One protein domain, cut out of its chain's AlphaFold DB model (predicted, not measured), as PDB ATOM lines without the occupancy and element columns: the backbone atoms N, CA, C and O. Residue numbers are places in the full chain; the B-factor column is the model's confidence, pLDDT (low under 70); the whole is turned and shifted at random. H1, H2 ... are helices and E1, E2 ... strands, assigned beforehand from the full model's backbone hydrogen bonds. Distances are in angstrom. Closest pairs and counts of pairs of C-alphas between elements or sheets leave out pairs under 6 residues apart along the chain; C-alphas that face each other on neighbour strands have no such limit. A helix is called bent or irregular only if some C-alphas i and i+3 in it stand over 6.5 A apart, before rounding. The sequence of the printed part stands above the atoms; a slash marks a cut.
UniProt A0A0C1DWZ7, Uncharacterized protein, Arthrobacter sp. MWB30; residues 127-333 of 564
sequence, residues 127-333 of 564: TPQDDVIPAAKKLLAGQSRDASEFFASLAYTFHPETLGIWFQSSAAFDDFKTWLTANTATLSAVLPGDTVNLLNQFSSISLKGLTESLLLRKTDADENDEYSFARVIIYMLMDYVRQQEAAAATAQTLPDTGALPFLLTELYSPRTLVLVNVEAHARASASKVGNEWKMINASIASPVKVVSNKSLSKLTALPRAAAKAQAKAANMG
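This is residues 127 to 333 of the 564 residues of an uncharacterized protein of Arthrobacter sp. MWB30 (UniProt A0A0C1DWZ7). A small twisted sheet of four strands forms the core, with H3 and H5 over one face and H2 and H8 over the other. H1 packs on H2, H7 and H8 at one end of the body, H4 packs on the first turns of H5, and residues 324 to 333 of H9 stick out. The 207 printed residues hold nine named helices and four named strands, in the order H1 H2 E1 H3 H4 E2 H5 E3 H6 E4 H7 H8 H9, and the class is mixed. The mixed sheet runs E2 E4 E1 E3; the whole is compact, with a radius of gyration of the C-alphas of 17.1 A and spans of 51 by 48 by 30 A.

H1, residues 128 to 140, starts at C-alpha 128 (122.978, 176.528, 114.732) and is only just irregular, with C-alphas 130 and 133 6.8 A apart. H2 is residues 148 to 158, E1 163 to 167, H3 170 to 186, 25.1 A long, and H4 193 to 203. E2 is residues 211 to 215, H5 229 to 251, 32.6 A, E3 257 to 261, H6 264 to 268, and E4 272 to 277. H7 is residues 278 to 283, H8 286 to 300, 21.2 A, and H9 317 to 333, 23.4 A, ending at C-alpha 333 (100.909, 176.361, 94.557).

E4 and E1 are parallel, N 276 to O 165 2.8 A; E2 and E4 are antiparallel, N 214 to O 273 2.8 A; E1 and E3 are antiparallel, N 260 to O 164 2.8 A. Helices on both faces make three layers. H5 is on the sheet at a height of 8.8 A, slantwise to the strands; E2, H5 and E3 form a split strand-helix-strand unit, two strands running the same way with E4 and E1 between them, its crossover right-handed. H3 is on the same face. On the opposite face H2 lies over E3, and H8 runs along E2 at 1 degree on the local plane. H6 is over none of the strands, and H7 only grazes the sheet. H1 and H2 are a helical hairpin, closest C-alphas Ala 135 and Phe 150, 4.8 A. H4 touches residues 229 to 233 of H5, closest C-alphas Thr 195 and Phe 229, 4.8 A. H9 is close to but not clearly touching H8. Every O i to N i+4 pair is within hydrogen-bond range in H2, H4, H5, H6, H7, H8 and H9; H1 has 6 of 9, H3 12 of 13.

The farthest C-alphas, Thr 250 and Gly 333, are 56.6 A apart. The printed part has no cut; the links E2 to H5 and H8 to H9 are long. The model's pLDDT is under 70 at residues 303 to 312 and 316 to 333.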
ATOM      1  N   THR A 127     126.573 179.845 115.115       93.88
ATOM      2  CA  THR A 127     125.566 179.293 114.210       93.88
ATOM      3  C   THR A 127     124.872 178.058 114.781       93.88
ATOM      4  O   THR A 127     125.419 177.315 115.600       93.88
ATOM      5  N   PRO A 128     123.656 177.740 114.297       96.69
ATOM      6  CA  PRO A 128     122.978 176.528 114.732       96.69
ATOM      7  C   PRO A 128     123.728 175.239 114.371       96.69
ATOM      8  O   PRO A 128     123.591 174.243 115.076       96.69
ATOM      9  N   GLN A 129     124.464 175.242 113.254       96.56
ATOM     10  CA  GLN A 129     125.141 174.061 112.720       96.56
ATOM     11  C   GLN A 129     126.381 173.702 113.539       96.56
ATOM     12  O   GLN A 129     126.575 172.524 113.841       96.56
ATOM     13  N   ASP A 130     127.183 174.710 113.874       95.56
ATOM     14  CA  ASP A 130     128.518 174.521 114.444       95.56
ATOM     15  C   ASP A 130     128.524 174.629 115.973       95.56
ATOM     16  O   ASP A 130     129.360 174.000 116.620       95.56
ATOM     17  N   ASP A 131     127.544 175.326 116.561       97.50
ATOM     18  CA  ASP A 131     127.538 175.616 117.997       97.50
ATOM     19  C   ASP A 131     126.336 174.992 118.716       97.50
ATOM     20  O   ASP A 131     126.500 174.131 119.580       97.50
ATOM     21  N   VAL A 132     125.107 175.355 118.329       97.94
ATOM     22  CA  VAL A 132     123.894 174.959 119.076       97.94
ATOM     23  C   VAL A 132     123.636 173.453 119.012       97.94
ATOM     24  O   VAL A 132     123.404 172.810 120.038       97.94
ATOM     25  N   ILE A 133     123.639 172.867 117.809       98.50
ATOM     26  CA  ILE A 133     123.365 171.433 117.629       98.50
ATOM     27  C   ILE A 133     124.464 170.575 118.279       98.50
ATOM     28  O   ILE A 133     124.115 169.616 118.976       98.50
ATOM     29  N   PRO A 134     125.768 170.867 118.098       98.25
ATOM     30  CA  PRO A 134     126.827 170.143 118.795       98.25
ATOM     31  C   PRO A 134     126.741 170.258 120.318       98.25
ATOM     32  O   PRO A 134     126.835 169.228 120.984       98.25
ATOM     33  N   ALA A 135     126.483 171.447 120.873       97.94
ATOM     34  CA  ALA A 135     126.330 171.620 122.317       97.94
ATOM     35  C   ALA A 135     125.133 170.825 122.871       97.94
ATOM     36  O   ALA A 135     125.259 170.138 123.883       97.94
ATOM     37  N   ALA A 136     123.998 170.812 122.159       98.06
ATOM     38  CA  ALA A 136     122.851 169.978 122.523       98.06
ATOM     39  C   ALA A 136     123.202 168.479 122.521       98.06
ATOM     40  O   ALA A 136     122.798 167.741 123.416       98.06
ATOM     41  N   LYS A 137     123.977 168.010 121.533       98.12
ATOM     42  CA  LYS A 137     124.432 166.611 121.473       98.12
ATOM     43  C   LYS A 137     125.376 166.259 122.619       98.12
ATOM     44  O   LYS A 137     125.217 165.187 123.193       98.12
ATOM     45  N   LYS A 138     126.330 167.135 122.952       96.81
ATOM     46  CA  LYS A 138     127.259 166.929 124.074       96.81
ATOM     47  C   LYS A 138     126.521 166.841 125.407       96.81
ATOM     48  O   LYS A 138     126.804 165.929 126.182       96.81
ATOM     49  N   LEU A 139     125.533 167.716 125.616       96.56
ATOM     50  CA  LEU A 139     124.685 167.699 126.806       96.56
ATOM     51  C   LEU A 139     123.960 166.351 126.949       96.56
ATOM     52  O   LEU A 139     124.070 165.700 127.982       96.56
ATOM     53  N   LEU A 140     123.310 165.872 125.881       96.12
ATOM     54  CA  LEU A 140     122.613 164.575 125.885       96.12
ATOM     55  C   LEU A 140     123.549 163.368 125.996       96.12
ATOM     56  O   LEU A 140     123.136 162.312 126.464       96.12
ATOM     57  N   ALA A 141     124.789 163.499 125.530       94.12
ATOM     58  CA  ALA A 141     125.799 162.453 125.626       94.12
ATOM     59  C   ALA A 141     126.474 162.395 127.009       94.12
ATOM     60  O   ALA A 141     127.350 161.555 127.204       94.12
ATOM     61  N   GLY A 142     126.123 163.293 127.941       89.94
ATOM     62  CA  GLY A 142     126.789 163.405 129.241       89.94
ATOM     63  C   GLY A 142     128.244 163.873 129.137       89.94
ATOM     64  O   GLY A 142     129.050 163.589 130.016       89.94
ATOM     65  N   GLN A 143     128.603 164.544 128.039       89.75
ATOM     66  CA  GLN A 143     129.960 165.045 127.786       89.75
ATOM     67  C   GLN A 143     130.150 166.496 128.244       89.75
ATOM     68  O   GLN A 143     131.278 166.986 128.275       89.75
ATOM     69  N   SER A 144     129.061 167.183 128.588       87.69
ATOM     70  CA  SER A 144     129.090 168.521 129.177       87.69
ATOM     71  C   SER A 144     129.087 168.424 130.706       87.69
ATOM     72  O   SER A 144     128.464 167.529 131.272       87.69
ATOM     73  N   ARG A 145     129.773 169.353 131.385       83.75
ATOM     74  CA  ARG A 145     129.771 169.438 132.860       83.75
ATOM     75  C   ARG A 145     128.396 169.823 133.413       83.75
ATOM     76  O   ARG A 145     128.026 169.390 134.495       83.75
ATOM     77  N   ASP A 146     127.691 170.668 132.675       90.00
ATOM     78  CA  ASP A 146     126.348 171.168 132.942       90.00
ATOM     79  C   ASP A 146     125.753 171.688 131.614       90.00
ATOM     80  O   ASP A 146     126.336 171.514 130.538       90.00
ATOM     81  N   ALA A 147     124.591 172.338 131.668       94.00
ATOM     82  CA  ALA A 147     123.930 172.888 130.487       94.00
ATOM     83  C   ALA A 147     124.511 174.226 129.984       94.00
ATOM     84  O   ALA A 147     123.981 174.786 129.020       94.00
ATOM     85  N   SER A 148     125.575 174.758 130.598       96.19
ATOM     86  CA  SER A 148     126.089 176.100 130.292       96.19
ATOM     87  C   SER A 148     126.615 176.233 128.859       96.19
ATOM     88  O   SER A 148     126.380 177.263 128.237       96.19
ATOM     89  N   GLU A 149     127.235 175.198 128.279       97.12
ATOM     90  CA  GLU A 149     127.691 175.235 126.875       97.12
ATOM     91  C   GLU A 149     126.500 175.365 125.909       97.12
ATOM     92  O   GLU A 149     126.499 176.189 124.990       97.12
ATOM     93  N   PHE A 150     125.440 174.585 126.150       98.06
ATOM     94  CA  PHE A 150     124.211 174.656 125.360       98.06
ATOM     95  C   PHE A 150     123.516 176.009 125.526       98.06
ATOM     96  O   PHE A 150     123.112 176.621 124.538       98.06
ATOM     97  N   PHE A 151     123.439 176.522 126.752       98.25
ATOM     98  CA  PHE A 151     122.888 177.844 127.012       98.25
ATOM     99  C   PHE A 151     123.685 178.960 126.318       98.25
ATOM    100  O   PHE A 151     123.089 179.759 125.597       98.25
ATOM    101  N   ALA A 152     125.014 178.987 126.463       97.50
ATOM    102  CA  ALA A 152     125.869 179.997 125.841       97.50
ATOM    103  C   ALA A 152     125.763 179.966 124.310       97.50
ATOM    104  O   ALA A 152     125.613 181.015 123.689       97.50
ATOM    105  N   SER A 153     125.752 178.774 123.698       97.62
ATOM    106  CA  SER A 153     125.578 178.650 122.244       97.62
ATOM    107  C   SER A 153     124.235 179.215 121.766       97.62
ATOM    108  O   SER A 153     124.196 179.914 120.753       97.62
ATOM    109  N   LEU A 154     123.134 178.989 122.495       97.56
ATOM    110  CA  LEU A 154     121.842 179.603 122.183       97.56
ATOM    111  C   LEU A 154     121.872 181.124 122.365       97.56
ATOM    112  O   LEU A 154     121.413 181.847 121.478       97.56
ATOM    113  N   ALA A 155     122.408 181.599 123.491       95.94
ATOM    114  CA  ALA A 155     122.469 183.017 123.822       95.94
ATOM    115  C   ALA A 155     123.274 183.793 122.772       95.94
ATOM    116  O   ALA A 155     122.745 184.728 122.185       95.94
ATOM    117  N   TYR A 156     124.485 183.334 122.443       94.69
ATOM    118  CA  TYR A 156     125.370 183.980 121.469       94.69
ATOM    119  C   TYR A 156     124.895 183.855 120.015       94.69
ATOM    120  O   TYR A 156     125.288 184.652 119.168       94.69
ATOM    121  N   THR A 157     124.062 182.857 119.694       94.38
ATOM    122  CA  THR A 157     123.496 182.724 118.340       94.38
ATOM    123  C   THR A 157     122.267 183.613 118.147       94.38
ATOM    124  O   THR A 157     122.046 184.129 117.050       94.38
ATOM    125  N   PHE A 158     121.417 183.747 119.173       92.62
ATOM    126  CA  PHE A 158     120.059 184.271 118.996       92.62
ATOM    127  C   PHE A 158     119.690 185.471 119.867       92.62
ATOM    128  O   PHE A 158     118.769 186.180 119.473       92.62
ATOM    129  N   HIS A 159     120.342 185.702 121.007       86.81
ATOM    130  CA  HIS A 159     120.060 186.810 121.936       86.81
ATOM    131  C   HIS A 159     118.556 187.081 122.186       86.81
ATOM    132  O   HIS A 159     118.071 188.185 121.932       86.81
ATOM    133  N   PRO A 160     117.760 186.076 122.599       90.94
ATOM    134  CA  PRO A 160     116.321 186.262 122.750       90.94
ATOM    135  C   PRO A 160     115.981 187.025 124.044       90.94
ATOM    136  O   PRO A 160     116.437 186.655 125.124       90.94
ATOM    137  N   GLU A 161     115.104 188.032 123.966       90.94
ATOM    138  CA  GLU A 161     114.564 188.717 125.154       90.94
ATOM    139  C   GLU A 161     113.456 187.882 125.818       90.94
ATOM    140  O   GLU A 161     112.265 188.167 125.691       90.94
ATOM    141  N   THR A 162     113.829 186.784 126.474       94.75
ATOM    142  CA  THR A 162     112.883 185.877 127.137       94.75
ATOM    143  C   THR A 162     113.551 185.120 128.277       94.75
ATOM    144  O   THR A 162     114.768 184.953 128.287       94.75
ATOM    145  N   LEU A 163     112.759 184.550 129.184       97.69
ATOM    146  CA  LEU A 163     113.224 183.438 130.010       97.69
ATOM    147  C   LEU A 163     113.077 182.132 129.231       97.69
ATOM    148  O   LEU A 163     112.039 181.899 128.599       97.69
ATOM    149  N   GLY A 164     114.086 181.264 129.281       97.81
ATOM    150  CA  GLY A 164     113.970 179.896 128.797       97.81
ATOM    151  C   GLY A 164     114.078 178.865 129.917       97.81
ATOM    152  O   GLY A 164     114.741 179.098 130.922       97.81
ATOM    153  N   ILE A 165     113.453 177.706 129.720       98.44
ATOM    154  CA  ILE A 165     113.660 176.503 130.537       98.44
ATOM    155  C   ILE A 165     113.903 175.350 129.576       98.44
ATOM    156  O   ILE A 165     113.100 175.119 128.667       98.44
ATOM    157  N   TRP A 166     115.008 174.636 129.749       98.31
ATOM    158  CA  TRP A 166     115.302 173.470 128.934       98.31
ATOM    159  C   TRP A 166     114.837 172.191 129.623       98.31
ATOM    160  O   TRP A 166     114.876 172.059 130.844       98.31
ATOM    161  N   PHE A 167     114.398 171.243 128.808       98.56
ATOM    162  CA  PHE A 167     114.089 169.877 129.194       98.56
ATOM    163  C   PHE A 167     114.889 168.951 128.292       98.56
ATOM    164  O   PHE A 167     114.945 169.154 127.072       98.56
ATOM    165  N   GLN A 168     115.495 167.927 128.885       97.69
ATOM    166  CA  GLN A 168     116.290 166.941 128.165       97.69
ATOM    167  C   GLN A 168     115.500 166.328 127.003       97.69
ATOM    168  O   GLN A 168     116.027 166.177 125.901       97.69
ATOM    169  N   SER A 169     114.223 166.012 127.234       97.56
ATOM    170  CA  SER A 169     113.327 165.382 126.263       97.56
ATOM    171  C   SER A 169     111.869 165.799 126.474       97.56
ATOM    172  O   SER A 169     111.522 166.472 127.447       97.56
ATOM    173  N   SER A 170     110.979 165.344 125.584       97.00
ATOM    174  CA  SER A 170     109.530 165.497 125.795       97.00
ATOM    175  C   SER A 170     109.040 164.744 127.037       97.00
ATOM    176  O   SER A 170     108.061 165.184 127.629       97.00
ATOM    177  N   ALA A 171     109.695 163.643 127.423       97.38
ATOM    178  CA  ALA A 171     109.317 162.864 128.601       97.38
ATOM    179  C   ALA A 171     109.636 163.628 129.893       97.38
ATOM    180  O   ALA A 171     108.756 163.785 130.727       97.38
ATOM    181  N   ALA A 172     110.824 164.238 129.982       97.56
ATOM    182  CA  ALA A 172     111.196 165.083 131.122       97.56
ATOM    183  C   ALA A 172     110.218 166.261 131.323       97.56
ATOM    184  O   ALA A 172     109.928 166.671 132.447       97.56
ATOM    185  N   PHE A 173     109.663 166.799 130.230       98.38
ATOM    186  CA  PHE A 173     108.603 167.805 130.307       98.38
ATOM    187  C   PHE A 173     107.254 167.233 130.775       98.38
ATOM    188  O   PHE A 173     106.515 167.902 131.497       98.38
ATOM    189  N   ASP A 174     106.907 166.007 130.377       97.81
ATOM    190  CA  ASP A 174     105.701 165.327 130.859       97.81
ATOM    191  C   ASP A 174     105.801 164.990 132.364       97.81
ATOM    192  O   ASP A 174     104.814 165.151 133.091       97.81
ATOM    193  N   ASP A 175     106.996 164.648 132.854       97.75
ATOM    194  CA  ASP A 175     107.279 164.465 134.284       97.75
ATOM    195  C   ASP A 175     107.085 165.773 135.058       97.75
ATOM    196  O   ASP A 175     106.371 165.800 136.065       97.75
ATOM    197  N   PHE A 176     107.600 166.891 134.530       98.12
ATOM    198  CA  PHE A 176     107.340 168.213 135.100       98.12
ATOM    199  C   PHE A 176     105.845 168.529 135.170       98.12
ATOM    200  O   PHE A 176     105.374 168.997 136.199       98.12
ATOM    201  N   LYS A 177     105.060 168.263 134.119       97.38
ATOM    202  CA  LYS A 177     103.606 168.521 134.158       97.38
ATOM    203  C   LYS A 177     102.886 167.673 135.205       97.38
ATOM    204  O   LYS A 177     101.932 168.147 135.830       97.38
ATOM    205  N   THR A 178     103.336 166.437 135.401       96.94
ATOM    206  CA  THR A 178     102.812 165.549 136.446       96.94
ATOM    207  C   THR A 178     103.117 166.126 137.827       96.94
ATOM    208  O   THR A 178     102.206 166.301 138.640       96.94
ATOM    209  N   TRP A 179     104.369 166.526 138.055       97.50
ATOM    210  CA  TRP A 179     104.800 167.196 139.280       97.50
ATOM    211  C   TRP A 179     104.061 168.526 139.509       97.50
ATOM    212  O   TRP A 179     103.573 168.776 140.610       97.50
ATOM    213  N   LEU A 180     103.890 169.349 138.471       96.94
ATOM    214  CA  LEU A 180     103.191 170.634 138.525       96.94
ATOM    215  C   LEU A 180     101.735 170.442 138.947       96.94
ATOM    216  O   LEU A 180     101.229 171.180 139.789       96.94
ATOM    217  N   THR A 181     101.059 169.441 138.385       95.38
ATOM    218  CA  THR A 181      99.661 169.143 138.720       95.38
ATOM    219  C   THR A 181      99.532 168.718 140.184       95.38
ATOM    220  O   THR A 181      98.638 169.191 140.882       95.38
ATOM    221  N   ALA A 182     100.455 167.889 140.681       95.38
ATOM    222  CA  ALA A 182     100.469 167.479 142.083       95.38
ATOM    223  C   ALA A 182     100.731 168.662 143.035       95.38
ATOM    224  O   ALA A 182     100.018 168.826 144.024       95.38
ATOM    225  N   ASN A 183     101.703 169.522 142.718       93.81
ATOM    226  CA  ASN A 183     102.077 170.654 143.572       93.81
ATOM    227  C   ASN A 183     101.079 171.815 143.509       93.81
ATOM    228  O   ASN A 183     100.864 172.498 144.501       93.81
ATOM    229  N   THR A 184     100.413 172.041 142.379       93.38
ATOM    230  CA  THR A 184      99.367 173.078 142.294       93.38
ATOM    231  C   THR A 184      98.060 172.638 142.953       93.38
ATOM    232  O   THR A 184      97.319 173.487 143.449       93.38
ATOM    233  N   ALA A 185      97.799 171.330 143.061       91.06
ATOM    234  CA  ALA A 185      96.658 170.812 143.815       91.06
ATOM    235  C   ALA A 185      96.729 171.170 145.313       91.06
ATOM    236  O   ALA A 185      95.692 171.459 145.914       91.06
ATOM    237  N   THR A 186      97.930 171.231 145.906       90.12
ATOM    238  CA  THR A 186      98.111 171.637 147.316       90.12
ATOM    239  C   THR A 186      97.828 173.124 147.544       90.12
ATOM    240  O   THR A 186      97.462 173.518 148.649       90.12
ATOM    241  N   LEU A 187      97.917 173.942 146.489       89.00
ATOM    242  CA  LEU A 187      97.612 175.376 146.506       89.00
ATOM    243  C   LEU A 187      96.175 175.693 146.061       89.00
ATOM    244  O   LEU A 187      95.774 176.854 146.063       89.00
ATOM    245  N   SER A 188      95.376 174.689 145.692       83.94
ATOM    246  CA  SER A 188      94.053 174.881 145.076       83.94
ATOM    247  C   SER A 188      93.085 175.752 145.887       83.94
ATOM    248  O   SER A 188      92.243 176.423 145.298       83.94
ATOM    249  N   ALA A 189      93.226 175.790 147.217       88.69
ATOM    250  CA  ALA A 189      92.399 176.613 148.099       88.69
ATOM    251  C   ALA A 189      92.677 178.126 147.993       88.69
ATOM    252  O   ALA A 189      91.808 178.920 148.345       88.69
ATOM    253  N   VAL A 190      93.869 178.523 147.533       92.56
ATOM    254  CA  VAL A 190      94.299 179.933 147.447       92.56
ATOM    255  C   VAL A 190      94.468 180.427 146.009       92.56
ATOM    256  O   VAL A 190      94.535 181.633 145.783       92.56
ATOM    257  N   LEU A 191      94.523 179.523 145.026       93.06
ATOM    258  CA  LEU A 191      94.691 179.896 143.623       93.06
ATOM    259  C   LEU A 191      93.420 180.555 143.050       93.06
ATOM    260  O   LEU A 191      92.332 179.977 143.137       93.06
ATOM    261  N   PRO A 192      93.541 181.708 142.366       92.62
ATOM    262  CA  PRO A 192      92.451 182.286 141.591       92.62
ATOM    263  C   PRO A 192      91.932 181.312 140.526       92.62
ATOM    264  O   PRO A 192      92.705 180.594 139.889       92.62
ATOM    265  N   GLY A 193      90.621 181.322 140.271       88.06
ATOM    266  CA  GLY A 193      90.003 180.409 139.298       88.06
ATOM    267  C   GLY A 193      90.569 180.544 137.877       88.06
ATOM    268  O   GLY A 193      90.756 179.541 137.188       88.06
ATOM    269  N   ASP A 194      90.909 181.764 137.457       86.00
ATOM    270  CA  ASP A 194      91.570 182.018 136.170       86.00
ATOM    271  C   ASP A 194      92.991 181.421 136.130       86.00
ATOM    272  O   ASP A 194      93.345 180.755 135.155       86.00
ATOM    273  N   THR A 195      93.762 181.525 137.221       91.44
ATOM    274  CA  THR A 195      95.070 180.861 137.358       91.44
ATOM    275  C   THR A 195      94.938 179.341 137.257       91.44
ATOM    276  O   THR A 195      95.680 178.712 136.502       91.44
ATOM    277  N   VAL A 196      93.965 178.737 137.949       91.69
ATOM    278  CA  VAL A 196      93.695 177.287 137.865       91.69
ATOM    279  C   VAL A 196      93.373 176.876 136.426       91.69
ATOM    280  O   VAL A 196      93.904 175.885 135.920       91.69
ATOM    281  N   ASN A 197      92.547 177.655 135.725       89.81
ATOM    282  CA  ASN A 197      92.216 177.396 134.325       89.81
ATOM    283  C   ASN A 197      93.447 177.459 133.411       89.81
ATOM    284  O   ASN A 197      93.598 176.607 132.531       89.81
ATOM    285  N   LEU A 198      94.326 178.442 133.605       91.56
ATOM    286  CA  LEU A 198      95.557 178.585 132.826       91.56
ATOM    287  C   LEU A 198      96.565 177.466 133.123       91.56
ATOM    288  O   LEU A 198      97.176 176.951 132.187       91.56
ATOM    289  N   LEU A 199      96.681 177.020 134.377       94.06
ATOM    290  CA  LEU A 199      97.490 175.856 134.760       94.06
ATOM    291  C   LEU A 199      96.973 174.566 134.110       94.06
ATOM    292  O   LEU A 199      97.750 173.820 133.519       94.06
ATOM    293  N   ASN A 200      95.658 174.344 134.108       90.94
ATOM    294  CA  ASN A 200      95.053 173.200 133.418       90.94
ATOM    295  C   ASN A 200      95.326 173.231 131.905       90.94
ATOM    296  O   ASN A 200      95.622 172.202 131.292       90.94
ATOM    297  N   GLN A 201      95.267 174.415 131.287       90.69
ATOM    298  CA  GLN A 201      95.641 174.585 129.881       90.69
ATOM    299  C   GLN A 201      97.136 174.347 129.655       90.69
ATOM    300  O   GLN A 201      97.498 173.713 128.662       90.69
ATOM    301  N   PHE A 202      97.997 174.795 130.567       94.88
ATOM    302  CA  PHE A 202      99.431 174.529 130.512       94.88
ATOM    303  C   PHE A 202      99.719 173.021 130.539       94.88
ATOM    304  O   PHE A 202     100.471 172.534 129.695       94.88
ATOM    305  N   SER A 203      99.043 172.252 131.400       90.50
ATOM    306  CA  SER A 203      99.183 170.787 131.470       90.50
ATOM    307  C   SER A 203      98.801 170.063 130.166       90.50
ATOM    308  O   SER A 203      99.233 168.935 129.923       90.50
ATOM    309  N   SER A 204      98.042 170.715 129.278       90.25
ATOM    310  CA  SER A 204      97.699 170.179 127.951       90.25
ATOM    311  C   SER A 204      98.763 170.432 126.869       90.25
ATOM    312  O   SER A 204      98.666 169.888 125.765       90.25
ATOM    313  N   ILE A 205      99.790 171.244 127.148       93.12
ATOM    314  CA  ILE A 205     100.870 171.529 126.195       93.12
ATOM    315  C   ILE A 205     101.735 170.284 125.979       93.12
ATOM    316  O   ILE A 205     102.000 169.504 126.895       93.12
ATOM    317  N   SER A 206     102.218 170.113 124.746       93.94
ATOM    318  CA  SER A 206     103.207 169.097 124.386       93.94
ATOM    319  C   SER A 206     104.507 169.745 123.919       93.94
ATOM    320  O   SER A 206     104.474 170.533 122.972       93.94
ATOM    321  N   LEU A 207     105.644 169.331 124.474       96.38
ATOM    322  CA  LEU A 207     106.973 169.794 124.067       96.38
ATOM    323  C   LEU A 207     107.644 168.796 123.098       96.38
ATOM    324  O   LEU A 207     108.762 168.336 123.299       96.38
ATOM    325  N   LYS A 208     106.937 168.428 122.020       93.81
ATOM    326  CA  LYS A 208     107.456 167.504 120.984       93.81
ATOM    327  C   LYS A 208     108.308 168.201 119.917       93.81
ATOM    328  O   LYS A 208     109.066 167.551 119.202       93.81
ATOM    329  N   GLY A 209     108.096 169.505 119.737       93.75
ATOM    330  CA  GLY A 209     108.858 170.341 118.812       93.75
ATOM    331  C   GLY A 209     110.189 170.792 119.409       93.75
ATOM    332  O   GLY A 209     110.583 170.337 120.474       93.75
ATOM    333  N   LEU A 210     110.864 171.717 118.721       96.12
ATOM    334  CA  LEU A 210     112.061 172.373 119.258       96.12
ATOM    335  C   LEU A 210     111.729 173.162 120.525       96.12
ATOM    336  O   LEU A 210     112.434 173.059 121.524       96.12
ATOM    337  N   THR A 211     110.641 173.927 120.475       97.25
ATOM    338  CA  THR A 211     110.232 174.823 121.551       97.25
ATOM    339  C   THR A 211     108.712 174.894 121.685       97.25
ATOM    340  O   THR A 211     107.974 174.681 120.714       97.25
ATOM    341  N   GLU A 212     108.245 175.267 122.872       95.06
ATOM    342  CA  GLU A 212     106.910 175.822 123.100       95.06
ATOM    343  C   GLU A 212     107.059 177.168 123.813       95.06
ATOM    344  O   GLU A 212     107.778 177.275 124.800       95.06
ATOM    345  N   SER A 213     106.399 178.206 123.300       93.19
ATOM    346  CA  SER A 213     106.605 179.585 123.758       93.19
ATOM    347  C   SER A 213     105.301 180.197 124.250       93.19
ATOM    348  O   SER A 213     104.284 180.141 123.552       93.19
ATOM    349  N   LEU A 214     105.342 180.814 125.425       93.44
ATOM    350  CA  LEU A 214     104.209 181.417 126.115       93.44
ATOM    351  C   LEU A 214     104.443 182.911 126.315       93.44
ATOM    352  O   LEU A 214     105.562 183.348 126.578       93.44
ATOM    353  N   LEU A 215     103.369 183.683 126.191       90.19
ATOM    354  CA  LEU A 215     103.332 185.085 126.576       90.19
ATOM    355  C   LEU A 215     102.702 185.168 127.968       90.19
ATOM    356  O   LEU A 215     101.547 184.777 128.136       90.19
ATOM    357  N   LEU A 216     103.474 185.648 128.939       91.31
ATOM    358  CA  LEU A 216     103.060 185.784 130.334       91.31
ATOM    359  C   LEU A 216     102.560 187.200 130.628       91.31
ATOM    360  O   LEU A 216     101.529 187.353 131.266       91.31
ATOM    361  N   ARG A 217     103.264 188.225 130.130       88.31
ATOM    362  CA  ARG A 217     102.962 189.637 130.406       88.31
ATOM    363  C   ARG A 217     103.032 190.478 129.137       88.31
ATOM    364  O   ARG A 217     103.811 190.178 128.230       88.31
ATOM    365  N   LYS A 218     102.229 191.544 129.062       79.25
ATOM    366  CA  LYS A 218     102.341 192.550 127.992       79.25
ATOM    367  C   LYS A 218     103.298 193.666 128.415       79.25
ATOM    368  O   LYS A 218     104.094 194.125 127.599       79.25
ATOM    369  N   THR A 219     103.214 194.063 129.678       79.62
ATOM    370  CA  THR A 219     104.045 195.056 130.357       79.62
ATOM    371  C   THR A 219     104.495 194.514 131.711       79.62
ATOM    372  O   THR A 219     103.898 193.571 132.225       79.62
ATOM    373  N   ASP A 220     105.504 195.129 132.322       80.75
ATOM    374  CA  ASP A 220     106.031 194.682 133.621       80.75
ATOM    375  C   ASP A 220     105.049 194.891 134.784       80.75
ATOM    376  O   ASP A 220     105.297 194.421 135.890       80.75
ATOM    377  N   ALA A 221     103.924 195.574 134.545       81.12
ATOM    378  CA  ALA A 221     102.851 195.761 135.516       81.12
ATOM    379  C   ALA A 221     101.803 194.629 135.501       81.12
ATOM    380  O   ALA A 221     101.014 194.527 136.439       81.12
ATOM    381  N   ASP A 222     101.775 193.793 134.457       82.69
ATOM    382  CA  ASP A 222     100.759 192.747 134.300       82.69
ATOM    383  C   ASP A 222     101.116 191.474 135.084       82.69
ATOM    384  O   ASP A 222     102.285 191.110 135.208       82.69
ATOM    385  N   GLU A 223     100.096 190.745 135.556       86.50
ATOM    386  CA  GLU A 223     100.243 189.455 136.258       86.50
ATOM    387  C   GLU A 223     101.183 189.518 137.482       86.50
ATOM    388  O   GLU A 223     101.911 188.567 137.783       86.50
ATOM    389  N   ASN A 224     101.163 190.633 138.213       89.69
ATOM    390  CA  ASN A 224     101.923 190.803 139.459       89.69
ATOM    391  C   ASN A 224     101.096 190.516 140.720       89.69
ATOM    392  O   ASN A 224     101.663 190.399 141.810       89.69
ATOM    393  N   ASP A 225      99.778 190.365 140.571       89.81
ATOM    394  CA  ASP A 225      98.868 190.010 141.659       89.81
ATOM    395  C   ASP A 225      99.280 188.699 142.336       89.81
ATOM    396  O   ASP A 225      99.907 187.826 141.731       89.81
ATOM    397  N   GLU A 226      98.938 188.551 143.612       93.44
ATOM    398  CA  GLU A 226      99.200 187.315 144.345       93.44
ATOM    399  C   GLU A 226      98.578 186.117 143.630       93.44
ATOM    400  O   GLU A 226      97.430 186.157 143.186       93.44
ATOM    401  N   TYR A 227      99.352 185.040 143.520       94.19
ATOM    402  CA  TYR A 227      98.940 183.804 142.861       94.19
ATOM    403  C   TYR A 227      98.479 183.984 141.401       94.19
ATOM    404  O   TYR A 227      97.760 183.131 140.866       94.19
ATOM    405  N   SER A 228      98.906 185.059 140.732       93.50
ATOM    406  CA  SER A 228      98.757 185.215 139.285       93.50
ATOM    407  C   SER A 228      99.406 184.047 138.540       93.50
ATOM    408  O   SER A 228     100.330 183.390 139.044       93.50
ATOM    409  N   PHE A 229      98.954 183.776 137.315       94.12
ATOM    410  CA  PHE A 229      99.478 182.647 136.555       94.12
ATOM    411  C   PHE A 229     100.978 182.796 136.304       94.12
ATOM    412  O   PHE A 229     101.719 181.830 136.493       94.12
ATOM    413  N   ALA A 230     101.435 184.003 135.951       94.81
ATOM    414  CA  ALA A 230     102.847 184.259 135.691       94.81
ATOM    415  C   ALA A 230     103.726 184.031 136.932       94.81
ATOM    416  O   ALA A 230     104.790 183.428 136.813       94.81
ATOM    417  N   ARG A 231     103.293 184.451 138.130       94.31
ATOM    418  CA  ARG A 231     104.058 184.208 139.365       94.31
ATOM    419  C   ARG A 231     104.102 182.726 139.711       94.31
ATOM    420  O   ARG A 231     105.177 182.195 139.981       94.31
ATOM    421  N   VAL A 232     102.953 182.050 139.659       95.75
ATOM    422  CA  VAL A 232     102.852 180.631 140.031       95.75
ATOM    423  C   VAL A 232     103.660 179.751 139.085       95.75
ATOM    424  O   VAL A 232     104.433 178.922 139.556       95.75
ATOM    425  N   ILE A 233     103.534 179.924 137.764       96.75
ATOM    426  CA  ILE A 233     104.236 179.046 136.818       96.75
ATOM    427  C   ILE A 233     105.756 179.208 136.900       96.75
ATOM    428  O   ILE A 233     106.473 178.213 136.835       96.75
ATOM    429  N   ILE A 234     106.254 180.435 137.088       96.94
ATOM    430  CA  ILE A 234     107.691 180.701 137.208       96.94
ATOM    431  C   ILE A 234     108.241 180.164 138.525       96.94
ATOM    432  O   ILE A 234     109.271 179.496 138.506       96.94
ATOM    433  N   TYR A 235     107.530 180.371 139.637       96.44
ATOM    434  CA  TYR A 235     107.894 179.767 140.917       96.44
ATOM    435  C   TYR A 235     107.978 178.240 140.808       96.44
ATOM    436  O   TYR A 235     108.979 177.649 141.198       96.44
ATOM    437  N   MET A 236     106.963 177.604 140.215       96.94
ATOM    438  CA  MET A 236     106.916 176.148 140.050       96.94
ATOM    439  C   MET A 236     108.041 175.624 139.150       96.94
ATOM    440  O   MET A 236     108.622 174.584 139.442       96.94
ATOM    441  N   LEU A 237     108.376 176.332 138.068       97.69
ATOM    442  CA  LEU A 237     109.494 175.961 137.196       97.69
ATOM    443  C   LEU A 237     110.838 176.072 137.920       97.69
ATOM    444  O   LEU A 237     111.632 175.139 137.849       97.69
ATOM    445  N   MET A 238     111.088 177.176 138.628       97.62
ATOM    446  CA  MET A 238     112.343 177.358 139.362       97.62
ATOM    447  C   MET A 238     112.478 176.373 140.524       97.62
ATOM    448  O   MET A 238     113.558 175.825 140.737       97.62
ATOM    449  N   ASP A 239     111.387 176.088 141.239       97.12
ATOM    450  CA  ASP A 239     111.380 175.074 142.291       97.12
ATOM    451  C   ASP A 239     111.658 173.674 141.728       97.12
ATOM    452  O   ASP A 239     112.469 172.931 142.280       97.12
ATOM    453  N   TYR A 240     111.063 173.333 140.583       97.69
ATOM    454  CA  TYR A 240     111.347 172.067 139.917       97.69
ATOM    455  C   TYR A 240     112.811 171.964 139.478       97.69
ATOM    456  O   TYR A 240     113.455 170.953 139.749       97.69
ATOM    457  N   VAL A 241     113.367 173.016 138.865       97.38
ATOM    458  CA  VAL A 241     114.792 173.069 138.492       97.38
ATOM    459  C   VAL A 241     115.674 172.861 139.722       97.38
ATOM    460  O   VAL A 241     116.549 171.999 139.700       97.38
ATOM    461  N   ARG A 242     115.392 173.558 140.827       96.31
ATOM    462  CA  ARG A 242     116.122 173.409 142.092       96.31
ATOM    463  C   ARG A 242     116.105 171.969 142.613       96.31
ATOM    464  O   ARG A 242     117.132 171.459 143.057       96.31
ATOM    465  N   GLN A 243     114.944 171.309 142.576       95.75
ATOM    466  CA  GLN A 243     114.809 169.915 143.015       95.75
ATOM    467  C   GLN A 243     115.603 168.960 142.116       95.75
ATOM    468  O   GLN A 243     116.255 168.045 142.619       95.75
ATOM    469  N   GLN A 244     115.590 169.194 140.803       95.62
ATOM    470  CA  GLN A 244     116.332 168.388 139.833       95.62
ATOM    471  C   GLN A 244     117.846 168.579 139.967       95.62
ATOM    472  O   GLN A 244     118.583 167.598 139.954       95.62
ATOM    473  N   GLU A 245     118.319 169.808 140.190       94.06
ATOM    474  CA  GLU A 245     119.731 170.091 140.473       94.06
ATOM    475  C   GLU A 245     120.205 169.399 141.760       94.06
ATOM    476  O   GLU A 245     121.267 168.774 141.772       94.06
ATOM    477  N   ALA A 246     119.405 169.435 142.831       94.38
ATOM    478  CA  ALA A 246     119.731 168.761 144.090       94.38
ATOM    479  C   ALA A 246     119.768 167.225 143.948       94.38
ATOM    480  O   ALA A 246     120.663 166.560 144.484       94.38
ATOM    481  N   ALA A 247     118.815 166.656 143.203       93.94
ATOM    482  CA  ALA A 247     118.771 165.224 142.917       93.94
ATOM    483  C   ALA A 247     119.977 164.781 142.073       93.94
ATOM    484  O   ALA A 247     120.653 163.814 142.424       93.94
ATOM    485  N   ALA A 248     120.295 165.531 141.017       92.25
ATOM    486  CA  ALA A 248     121.427 165.278 140.134       92.25
ATOM    487  C   ALA A 248     122.772 165.377 140.870       92.25
ATOM    488  O   ALA A 248     123.628 164.507 140.710       92.25
ATOM    489  N   ALA A 249     122.937 166.368 141.755       91.44
ATOM    490  CA  ALA A 249     124.129 166.496 142.592       91.44
ATOM    491  C   ALA A 249     124.327 165.282 143.515       91.44
ATOM    492  O   ALA A 249     125.446 164.791 143.665       91.44
ATOM    493  N   THR A 250     123.240 164.762 144.095       93.12
ATOM    494  CA  THR A 250     123.272 163.566 144.953       93.12
ATOM    495  C   THR A 250     123.598 162.305 144.148       93.12
ATOM    496  O   THR A 250     124.378 161.468 144.597       93.12
ATOM    497  N   ALA A 251     123.027 162.179 142.949       91.62
ATOM    498  CA  ALA A 251     123.239 161.046 142.050       91.62
ATOM    499  C   ALA A 251     124.547 161.131 141.239       91.62
ATOM    500  O   ALA A 251     124.893 160.172 140.553       91.62
ATOM    501  N   GLN A 252     125.268 162.256 141.312       89.06
ATOM    502  CA  GLN A 252     126.428 162.572 140.469       89.06
ATOM    503  C   GLN A 252     126.121 162.469 138.964       89.06
ATOM    504  O   GLN A 252     126.952 162.033 138.167       89.06
ATOM    505  N   THR A 253     124.916 162.883 138.573       89.88
ATOM    506  CA  THR A 253     124.461 162.945 137.179       89.88
ATOM    507  C   THR A 253     124.221 164.391 136.755       89.88
ATOM    508  O   THR A 253     124.302 165.317 137.562       89.88
ATOM    509  N   LEU A 254     123.925 164.602 135.473       90.12
ATOM    510  CA  LEU A 254     123.364 165.869 135.010       90.12
ATOM    511  C   LEU A 254     121.870 165.933 135.367       90.12
ATOM    512  O   LEU A 254     121.227 164.883 135.397       90.12
ATOM    513  N   PRO A 255     121.318 167.125 135.653       93.38
ATOM    514  CA  PRO A 255     119.878 167.292 135.790       93.38
ATOM    515  C   PRO A 255     119.201 167.170 134.423       93.38
ATOM    516  O   PRO A 255     119.780 167.550 133.410       93.38
ATOM    517  N   ASP A 256     117.947 166.722 134.394       93.56
ATOM    518  CA  ASP A 256     117.184 166.550 133.144       93.56
ATOM    519  C   ASP A 256     116.461 167.842 132.705       93.56
ATOM    520  O   ASP A 256     115.729 167.875 131.706       93.56
ATOM    521  N   THR A 257     116.629 168.925 133.465       97.19
ATOM    522  CA  THR A 257     116.041 170.242 133.217       97.19
ATOM    523  C   THR A 257     116.906 171.342 133.823       97.19
ATOM    524  O   THR A 257     117.680 171.098 134.745       97.19
ATOM    525  N   GLY A 258     116.751 172.572 133.340       96.88
ATOM    526  CA  GLY A 258     117.409 173.731 133.931       96.88
ATOM    527  C   GLY A 258     116.970 175.051 133.312       96.88
ATOM    528  O   GLY A 258     116.257 175.091 132.303       96.88
ATOM    529  N   ALA A 259     117.406 176.151 133.918       97.31
ATOM    530  CA  ALA A 259     117.106 177.490 133.431       97.31
ATOM    531  C   ALA A 259     118.008 177.902 132.253       97.31
ATOM    532  O   ALA A 259     119.177 177.530 132.176       97.31
ATOM    533  N   LEU A 260     117.455 178.711 131.348       98.12
ATOM    534  CA  LEU A 260     118.166 179.427 130.286       98.12
ATOM    535  C   LEU A 260     117.957 180.940 130.507       98.12
ATOM    536  O   LEU A 260     117.014 181.526 129.959       98.12
ATOM    537  N   PRO A 261     118.777 181.569 131.364       96.75
ATOM    538  CA  PRO A 261     118.623 182.963 131.787       96.75
ATOM    539  C   PRO A 261     119.231 183.941 130.767       96.75
ATOM    540  O   PRO A 261     120.295 184.509 131.002       96.75
ATOM    541  N   PHE A 262     118.585 184.123 129.612       95.94
ATOM    542  CA  PHE A 262     119.130 184.969 128.540       95.94
ATOM    543  C   PHE A 262     119.341 186.426 128.970       95.94
ATOM    544  O   PHE A 262     120.374 187.000 128.641       95.94
ATOM    545  N   LEU A 263     118.392 186.986 129.730       94.50
ATOM    546  CA  LEU A 263     118.466 188.332 130.299       94.50
ATOM    547  C   LEU A 263     118.078 188.327 131.779       94.50
ATOM    548  O   LEU A 263     117.153 187.612 132.169       94.50
ATOM    549  N   LEU A 264     118.726 189.164 132.593       94.44
ATOM    550  CA  LEU A 264     118.384 189.351 134.007       94.44
ATOM    551  C   LEU A 264     116.967 189.911 134.172       94.44
ATOM    552  O   LEU A 264     116.212 189.425 135.013       94.44
ATOM    553  N   THR A 265     116.565 190.878 133.346       91.12
ATOM    554  CA  THR A 265     115.208 191.452 133.397       91.12
ATOM    555  C   THR A 265     114.124 190.393 133.173       91.12
ATOM    556  O   THR A 265     113.161 190.308 133.936       91.12
ATOM    557  N   GLU A 266     114.319 189.520 132.184       93.94
ATOM    558  CA  GLU A 266     113.395 188.421 131.891       93.94
ATOM    559  C   GLU A 266     113.518 187.263 132.893       93.94
ATOM    560  O   GLU A 266     112.559 186.524 133.087       93.94
ATOM    561  N   LEU A 267     114.655 187.100 133.576       96.00
ATOM    562  CA  LEU A 267     114.814 186.082 134.614       96.00
ATOM    563  C   LEU A 267     113.904 186.344 135.822       96.00
ATOM    564  O   LEU A 267     113.252 185.417 136.311       96.00
ATOM    565  N   TYR A 268     113.857 187.591 136.303       93.62
ATOM    566  CA  TYR A 268     113.106 187.944 137.514       93.62
ATOM    567  C   TYR A 268     111.674 188.395 137.236       93.62
ATOM    568  O   TYR A 268     110.808 188.157 138.077       93.62
ATOM    569  N   SER A 269     111.405 189.002 136.075       92.25
ATOM    570  CA  SER A 269     110.065 189.432 135.651       92.25
ATOM    571  C   SER A 269     109.788 189.059 134.186       92.25
ATOM    572  O   SER A 269     109.678 189.932 133.324       92.25
ATOM    573  N   PRO A 270     109.658 187.755 133.869       93.88
ATOM    574  CA  PRO A 270     109.528 187.294 132.490       93.88
ATOM    575  C   PRO A 270     108.240 187.789 131.838       93.88
ATOM    576  O   PRO A 270     107.133 187.516 132.317       93.88
ATOM    577  N   ARG A 271     108.367 188.430 130.679       92.31
ATOM    578  CA  ARG A 271     107.230 188.726 129.798       92.31
ATOM    579  C   ARG A 271     106.906 187.531 128.921       92.31
ATOM    580  O   ARG A 271     105.735 187.273 128.629       92.31
ATOM    581  N   THR A 272     107.922 186.766 128.538       94.88
ATOM    582  CA  THR A 272     107.771 185.533 127.763       94.88
ATOM    583  C   THR A 272     108.549 184.381 128.378       94.88
ATOM    584  O   THR A 272     109.576 184.564 129.030       94.88
ATOM    585  N   LEU A 273     108.046 183.172 128.139       97.19
ATOM    586  CA  LEU A 273     108.657 181.920 128.562       97.19
ATOM    587  C   LEU A 273     108.823 181.000 127.354       97.19
ATOM    588  O   LEU A 273     107.853 180.723 126.647       97.19
ATOM    589  N   VAL A 274     110.032 180.487 127.137       98.00
ATOM    590  CA  VAL A 274     110.335 179.511 126.086       98.00
ATOM    591  C   VAL A 274     110.778 178.195 126.713       98.00
ATOM    592  O   VAL A 274     111.852 178.082 127.293       98.00
ATOM    593  N   LEU A 275     109.954 177.169 126.556       98.44
ATOM    594  CA  LEU A 275     110.281 175.797 126.916       98.44
ATOM    595  C   LEU A 275     111.074 175.182 125.758       98.44
ATOM    596  O   LEU A 275     110.610 175.221 124.617       98.44
ATOM    597  N   VAL A 276     112.256 174.637 126.029       98.62
ATOM    598  CA  VAL A 276     113.220 174.165 125.024       98.62
ATOM    599  C   VAL A 276     113.411 172.656 125.151       98.62
ATOM    600  O   VAL A 276     113.746 172.161 126.219       98.62
ATOM    601  N   ASN A 277     113.234 171.917 124.055       98.50
ATOM    602  CA  ASN A 277     113.508 170.481 123.996       98.50
ATOM    603  C   ASN A 277     114.923 170.228 123.459       98.50
ATOM    604  O   ASN A 277     115.167 170.414 122.261       98.50
ATOM    605  N   VAL A 278     115.844 169.783 124.313       98.44
ATOM    606  CA  VAL A 278     117.248 169.554 123.930       98.44
ATOM    607  C   VAL A 278     117.377 168.400 122.934       98.44
ATOM    608  O   VAL A 278     118.052 168.545 121.912       98.44
ATOM    609  N   GLU A 279     116.676 167.286 123.155       98.31
ATOM    610  CA  GLU A 279     116.630 166.145 122.230       98.31
ATOM    611  C   GLU A 279     116.195 166.559 120.818       98.31
ATOM    612  O   GLU A 279     116.822 166.175 119.823       98.31
ATOM    613  N   ALA A 280     115.149 167.377 120.710       98.06
ATOM    614  CA  ALA A 280     114.672 167.864 119.423       98.06
ATOM    615  C   ALA A 280     115.691 168.794 118.747       98.06
ATOM    616  O   ALA A 280     115.828 168.739 117.522       98.06
ATOM    617  N   HIS A 281     116.408 169.624 119.517       98.25
ATOM    618  CA  HIS A 281     117.473 170.490 118.999       98.25
ATOM    619  C   HIS A 281     118.644 169.671 118.458       98.25
ATOM    620  O   HIS A 281     119.041 169.868 117.312       98.25
ATOM    621  N   ALA A 282     119.129 168.689 119.221       97.81
ATOM    622  CA  ALA A 282     120.244 167.824 118.835       97.81
ATOM    623  C   ALA A 282     119.990 167.024 117.540       97.81
ATOM    624  O   ALA A 282     120.934 166.633 116.846       97.81
ATOM    625  N   ARG A 283     118.717 166.766 117.214       97.62
ATOM    626  CA  ARG A 283     118.281 165.965 116.056       97.62
ATOM    627  C   ARG A 283     117.771 166.794 114.875       97.62
ATOM    628  O   ARG A 283     117.489 166.237 113.815       97.62
ATOM    629  N   ALA A 284     117.597 168.102 115.040       97.06
ATOM    630  CA  ALA A 284     117.092 168.972 113.986       97.06
ATOM    631  C   ALA A 284     118.191 169.393 113.000       97.06
ATOM    632  O   ALA A 284     119.380 169.324 113.290       97.06
ATOM    633  N   SER A 285     117.785 169.865 111.819       97.75
ATOM    634  CA  SER A 285     118.706 170.547 110.908       97.75
ATOM    635  C   SER A 285     118.975 171.977 111.380       97.75
ATOM    636  O   SER A 285     118.091 172.622 111.952       97.75
ATOM    637  N   ALA A 286     120.155 172.511 111.057       96.31
ATOM    638  CA  ALA A 286     120.529 173.884 111.397       96.31
ATOM    639  C   ALA A 286     119.512 174.926 110.905       96.31
ATOM    640  O   ALA A 286     119.166 175.851 111.634       96.31
ATOM    641  N   SER A 287     118.957 174.737 109.703       94.50
ATOM    642  CA  SER A 287     117.899 175.601 109.163       94.50
ATOM    643  C   SER A 287     116.634 175.576 110.025       94.50
ATOM    644  O   SER A 287     116.044 176.622 110.288       94.50
ATOM    645  N   LYS A 288     116.224 174.401 110.519       95.06
ATOM    646  CA  LYS A 288     115.038 174.275 111.374       95.06
ATOM    647  C   LYS A 288     115.245 174.984 112.713       95.06
ATOM    648  O   LYS A 288     114.360 175.724 113.129       95.06
ATOM    649  N   VAL A 289     116.407 174.795 113.340       96.31
ATOM    650  CA  VAL A 289     116.775 175.487 114.587       96.31
ATOM    651  C   VAL A 289     116.830 176.998 114.357       96.31
ATOM    652  O   VAL A 289     116.146 177.748 115.044       96.31
ATOM    653  N   GLY A 290     117.553 177.448 113.328       92.31
ATOM    654  CA  GLY A 290     117.673 178.868 113.001       92.31
ATOM    655  C   GLY A 290     116.331 179.544 112.706       92.31
ATOM    656  O   GLY A 290     116.087 180.652 113.173       92.31
ATOM    657  N   ASN A 291     115.436 178.886 111.965       89.31
ATOM    658  CA  ASN A 291     114.114 179.436 111.655       89.31
ATOM    659  C   ASN A 291     113.199 179.507 112.884       89.31
ATOM    660  O   ASN A 291     112.427 180.455 112.995       89.31
ATOM    661  N   GLU A 292     113.279 178.533 113.796       92.25
ATOM    662  CA  GLU A 292     112.477 178.534 115.023       92.25
ATOM    663  C   GLU A 292     112.837 179.723 115.919       92.25
ATOM    664  O   GLU A 292     111.966 180.504 116.290       92.25
ATOM    665  N   TRP A 293     114.123 179.920 116.199       93.75
ATOM    666  CA  TRP A 293     114.572 181.019 117.054       93.75
ATOM    667  C   TRP A 293     114.397 182.393 116.400       93.75
ATOM    668  O   TRP A 293     113.986 183.340 117.066       93.75
ATOM    669  N   LYS A 294     114.567 182.502 115.073       87.81
ATOM    670  CA  LYS A 294     114.177 183.717 114.333       87.81
ATOM    671  C   LYS A 294     112.687 184.022 114.476       87.81
ATOM    672  O   LYS A 294     112.317 185.182 114.641       87.81
ATOM    673  N   MET A 295     111.830 183.000 114.423       87.19
ATOM    674  CA  MET A 295     110.392 183.166 114.628       87.19
ATOM    675  C   MET A 295     110.079 183.611 116.058       87.19
ATOM    676  O   MET A 295     109.232 184.484 116.236       87.19
ATOM    677  N   ILE A 296     110.759 183.050 117.061       89.38
ATOM    678  CA  ILE A 296     110.630 183.466 118.462       89.38
ATOM    679  C   ILE A 296     110.991 184.946 118.604       89.38
ATOM    680  O   ILE A 296     110.137 185.716 119.033       89.38
ATOM    681  N   ASN A 297     112.170 185.373 118.147       87.19
ATOM    682  CA  ASN A 297     112.599 186.774 118.253       87.19
ATOM    683  C   ASN A 297     111.655 187.732 117.523       87.19
ATOM    684  O   ASN A 297     111.264 188.757 118.074       87.19
ATOM    685  N   ALA A 298     111.207 187.369 116.318       81.00
ATOM    686  CA  ALA A 298     110.210 188.154 115.596       81.00
ATOM    687  C   ALA A 298     108.869 188.237 116.352       81.00
ATOM    688  O   ALA A 298     108.188 189.259 116.297       81.00
ATOM    689  N   SER A 299     108.487 187.180 117.076       79.56
ATOM    690  CA  SER A 299     107.272 187.166 117.902       79.56
ATOM    691  C   SER A 299     107.422 188.027 119.156       79.56
ATOM    692  O   SER A 299     106.480 188.720 119.528       79.56
ATOM    693  N   ILE A 300     108.599 188.009 119.790       83.19
ATOM    694  CA  ILE A 300     108.923 188.837 120.960       83.19
ATOM    695  C   ILE A 300     108.911 190.324 120.586       83.19
ATOM    696  O   ILE A 300     108.334 191.131 121.317       83.19
ATOM    697  N   ALA A 301     109.483 190.668 119.431       75.81
ATOM    698  CA  ALA A 301     109.541 192.032 118.910       75.81
ATOM    699  C   ALA A 301     108.202 192.535 118.333       75.81
ATOM    700  O   ALA A 301     108.074 193.714 118.004       75.81
ATOM    701  N   SER A 302     107.194 191.666 118.193       71.50
ATOM    702  CA  SER A 302     105.888 192.059 117.662       71.50
ATOM    703  C   SER A 302     105.207 193.082 118.586       71.50
ATOM    704  O   SER A 302     105.055 192.810 119.783       71.50
ATOM    705  N   PRO A 303     104.712 194.220 118.057       53.59
ATOM    706  CA  PRO A 303     104.015 195.230 118.858       53.59
ATOM    707  C   PRO A 303     102.649 194.736 119.360       53.59
ATOM    708  O   PRO A 303     102.111 195.243 120.343       53.59
ATOM    709  N   VAL A 304     102.077 193.718 118.705       54.12
ATOM    710  CA  VAL A 304     100.786 193.136 119.077       54.12
ATOM    711  C   VAL A 304     101.016 191.919 119.968       54.12
ATOM    712  O   VAL A 304     101.227 190.804 119.489       54.12
ATOM    713  N   LYS A 305     100.942 192.147 121.280       59.31
ATOM    714  CA  LYS A 305     100.980 191.117 122.325       59.31
ATOM    715  C   LYS A 305      99.593 191.012 122.962       59.31
ATOM    716  O   LYS A 305      99.122 191.963 123.583       59.31
ATOM    717  N   VAL A 306      98.915 189.877 122.768       55.88
ATOM    718  CA  VAL A 306      97.591 189.610 123.355       55.88
ATOM    719  C   VAL A 306      97.746 188.596 124.479       55.88
ATOM    720  O   VAL A 306      97.971 187.413 124.225       55.88
ATOM    721  N   VAL A 307      97.609 189.061 125.718       54.84
ATOM    722  CA  VAL A 307      97.494 188.208 126.906       54.84
ATOM    723  C   VAL A 307      96.013 188.062 127.233       54.84
ATOM    724  O   VAL A 307      95.265 189.037 127.183       54.84
ATOM    725  N   SER A 308      95.574 186.835 127.495       52.19
ATOM    726  CA  SER A 308      94.217 186.540 127.945       52.19
ATOM    727  C   SER A 308      94.290 185.861 129.299       52.19
ATOM    728  O   SER A 308      94.903 184.808 129.430       52.19
ATOM    729  N   ASN A 309      93.573 186.405 130.277       56.66
ATOM    730  CA  ASN A 309      93.515 185.826 131.620       56.66
ATOM    731  C   ASN A 309      92.687 184.527 131.645       56.66
ATOM    732  O   ASN A 309      92.689 183.792 132.621       56.66
ATOM    733  N   LYS A 310      91.971 184.217 130.552       61.41
ATOM    734  CA  LYS A 310      91.104 183.031 130.436       61.41
ATOM    735  C   LYS A 310      91.694 181.932 129.564       61.41
ATOM    736  O   LYS A 310      91.213 180.799 129.581       61.41
ATOM    737  N   SER A 311      92.685 182.259 128.738       67.12
ATOM    738  CA  SER A 311      93.251 181.318 127.776       67.12
ATOM    739  C   SER A 311      94.735 181.539 127.592       67.12
ATOM    740  O   SER A 311      95.159 182.658 127.317       67.12
ATOM    741  N   LEU A 312      95.501 180.459 127.640       68.50
ATOM    742  CA  LEU A 312      96.946 180.518 127.559       68.50
ATOM    743  C   LEU A 312      97.405 181.061 126.196       68.50
ATOM    744  O   LEU A 312      97.142 180.469 125.143       68.50
ATOM    745  N   SER A 313      98.117 182.186 126.218       76.00
ATOM    746  CA  SER A 313      98.628 182.833 125.012       76.00
ATOM    747  C   SER A 313      99.940 182.193 124.562       76.00
ATOM    748  O   SER A 313     100.988 182.369 125.181       76.00
ATOM    749  N   LYS A 314      99.906 181.468 123.439       76.94
ATOM    750  CA  LYS A 314     101.115 180.946 122.787       76.94
ATOM    751  C   LYS A 314     101.777 182.028 121.935       76.94
ATOM    752  O   LYS A 314     101.211 182.439 120.921       76.94
ATOM    753  N   LEU A 315     102.995 182.422 122.300       70.38
ATOM    754  CA  LEU A 315     103.757 183.500 121.659       70.38
ATOM    755  C   LEU A 315     103.944 183.264 120.152       70.38
ATOM    756  O   LEU A 315     103.709 184.154 119.339       70.38
ATOM    757  N   THR A 316     104.297 182.038 119.765       69.81
ATOM    758  CA  THR A 316     104.562 181.689 118.365       69.81
ATOM    759  C   THR A 316     103.323 181.201 117.615       69.81
ATOM    760  O   THR A 316     103.420 180.894 116.430       69.81
ATOM    761  N   ALA A 317     102.138 181.115 118.236       58.19
ATOM    762  CA  ALA A 317     100.968 180.520 117.578       58.19
ATOM    763  C   ALA A 317     100.495 181.311 116.354       58.19
ATOM    764  O   ALA A 317     100.173 180.696 115.336       58.19
ATOM    765  N   LEU A 318     100.486 182.645 116.428       53.81
ATOM    766  CA  LEU A 318     100.136 183.503 115.293       53.81
ATOM    767  C   LEU A 318     101.157 183.365 114.146       53.81
ATOM    768  O   LEU A 318     100.743 182.979 113.048       53.81
ATOM    769  N   PRO A 319     102.473 183.563 114.366       57.50
ATOM    770  CA  PRO A 319     103.454 183.366 113.303       57.50
ATOM    771  C   PRO A 319     103.552 181.916 112.804       57.50
ATOM    772  O   PRO A 319     103.691 181.710 111.602       57.50
ATOM    773  N   ARG A 320     103.387 180.887 113.651       64.38
ATOM    774  CA  ARG A 320     103.326 179.476 113.207       64.38
ATOM    775  C   ARG A 320     102.084 179.202 112.360       64.38
ATOM    776  O   ARG A 320     102.170 178.464 111.378       64.38
ATOM    777  N   ALA A 321     100.928 179.770 112.709       48.50
ATOM    778  CA  ALA A 321      99.717 179.657 111.898       48.50
ATOM    779  C   ALA A 321      99.897 180.340 110.534       48.50
ATOM    780  O   ALA A 321      99.531 179.742 109.521       48.50
ATOM    781  N   ALA A 322     100.528 181.519 110.502       49.78
ATOM    782  CA  ALA A 322     100.886 182.223 109.272       49.78
ATOM    783  C   ALA A 322     101.893 181.420 108.427       49.78
ATOM    784  O   ALA A 322     101.633 181.148 107.260       49.78
ATOM    785  N   ALA A 323     102.980 180.919 109.020       55.81
ATOM    786  CA  ALA A 323     103.975 180.095 108.331       55.81
ATOM    787  C   ALA A 323     103.377 178.781 107.797       55.81
ATOM    788  O   ALA A 323     103.673 178.358 106.680       55.81
ATOM    789  N   LYS A 324     102.481 178.130 108.552       55.22
ATOM    790  CA  LYS A 324     101.772 176.919 108.105       55.22
ATOM    791  C   LYS A 324     100.761 177.226 107.000       55.22
ATOM    792  O   LYS A 324     100.589 176.397 106.105       55.22
ATOM    793  N   ALA A 325     100.102 178.384 107.042       44.03
ATOM    794  CA  ALA A 325      99.240 178.862 105.965       44.03
ATOM    795  C   ALA A 325     100.056 179.137 104.691       44.03
ATOM    796  O   ALA A 325      99.709 178.606 103.636       44.03
ATOM    797  N   GLN A 326     101.199 179.821 104.807       51.75
ATOM    798  CA  GLN A 326     102.150 180.062 103.716       51.75
ATOM    799  C   GLN A 326     102.714 178.757 103.133       51.75
ATOM    800  O   GLN A 326     102.724 178.583 101.917       51.75
ATOM    801  N   ALA A 327     103.134 177.799 103.966       50.12
ATOM    802  CA  ALA A 327     103.671 176.513 103.512       50.12
ATOM    803  C   ALA A 327     102.601 175.640 102.830       50.12
ATOM    804  O   ALA A 327     102.873 174.983 101.824       50.12
ATOM    805  N   LYS A 328     101.355 175.662 103.327       45.41
ATOM    806  CA  LYS A 328     100.217 175.024 102.648       45.41
ATOM    807  C   LYS A 328      99.864 175.730 101.340       45.41
ATOM    808  O   LYS A 328      99.531 175.046 100.378       45.41
ATOM    809  N   ALA A 329      99.978 177.054 101.270       45.19
ATOM    810  CA  ALA A 329      99.811 177.811 100.032       45.19
ATOM    811  C   ALA A 329     100.934 177.516  99.019       45.19
ATOM    812  O   ALA A 329     100.653 177.374  97.834       45.19
ATOM    813  N   ALA A 330     102.177 177.323  99.472       45.44
ATOM    814  CA  ALA A 330     103.307 176.925  98.630       45.44
ATOM    815  C   ALA A 330     103.164 175.485  98.095       45.44
ATOM    816  O   ALA A 330     103.441 175.234  96.924       45.44
ATOM    817  N   ASN A 331     102.656 174.553  98.913       43.88
ATOM    818  CA  ASN A 331     102.403 173.169  98.493       43.88
ATOM    819  C   ASN A 331     101.131 173.010  97.640       43.88
ATOM    820  O   ASN A 331     101.105 172.158  96.756       43.88
ATOM    821  N   MET A 332     100.107 173.854  97.825       41.12
ATOM    822  CA  MET A 332      98.972 173.957  96.890       41.12
ATOM    823  C   MET A 332      99.318 174.767  95.626       41.12
ATOM    824  O   MET A 332      98.650 174.639  94.601       41.12
ATOM    825  N   GLY A 333     100.399 175.551  95.664       41.66
ATOM    826  CA  GLY A 333     100.909 176.361  94.557       41.66
ATOM    827  C   GLY A 333     101.587 175.573  93.433       41.66
ATOM    828  O   GLY A 333     101.820 176.136  92.368       41.66
TER     829      GLY A 333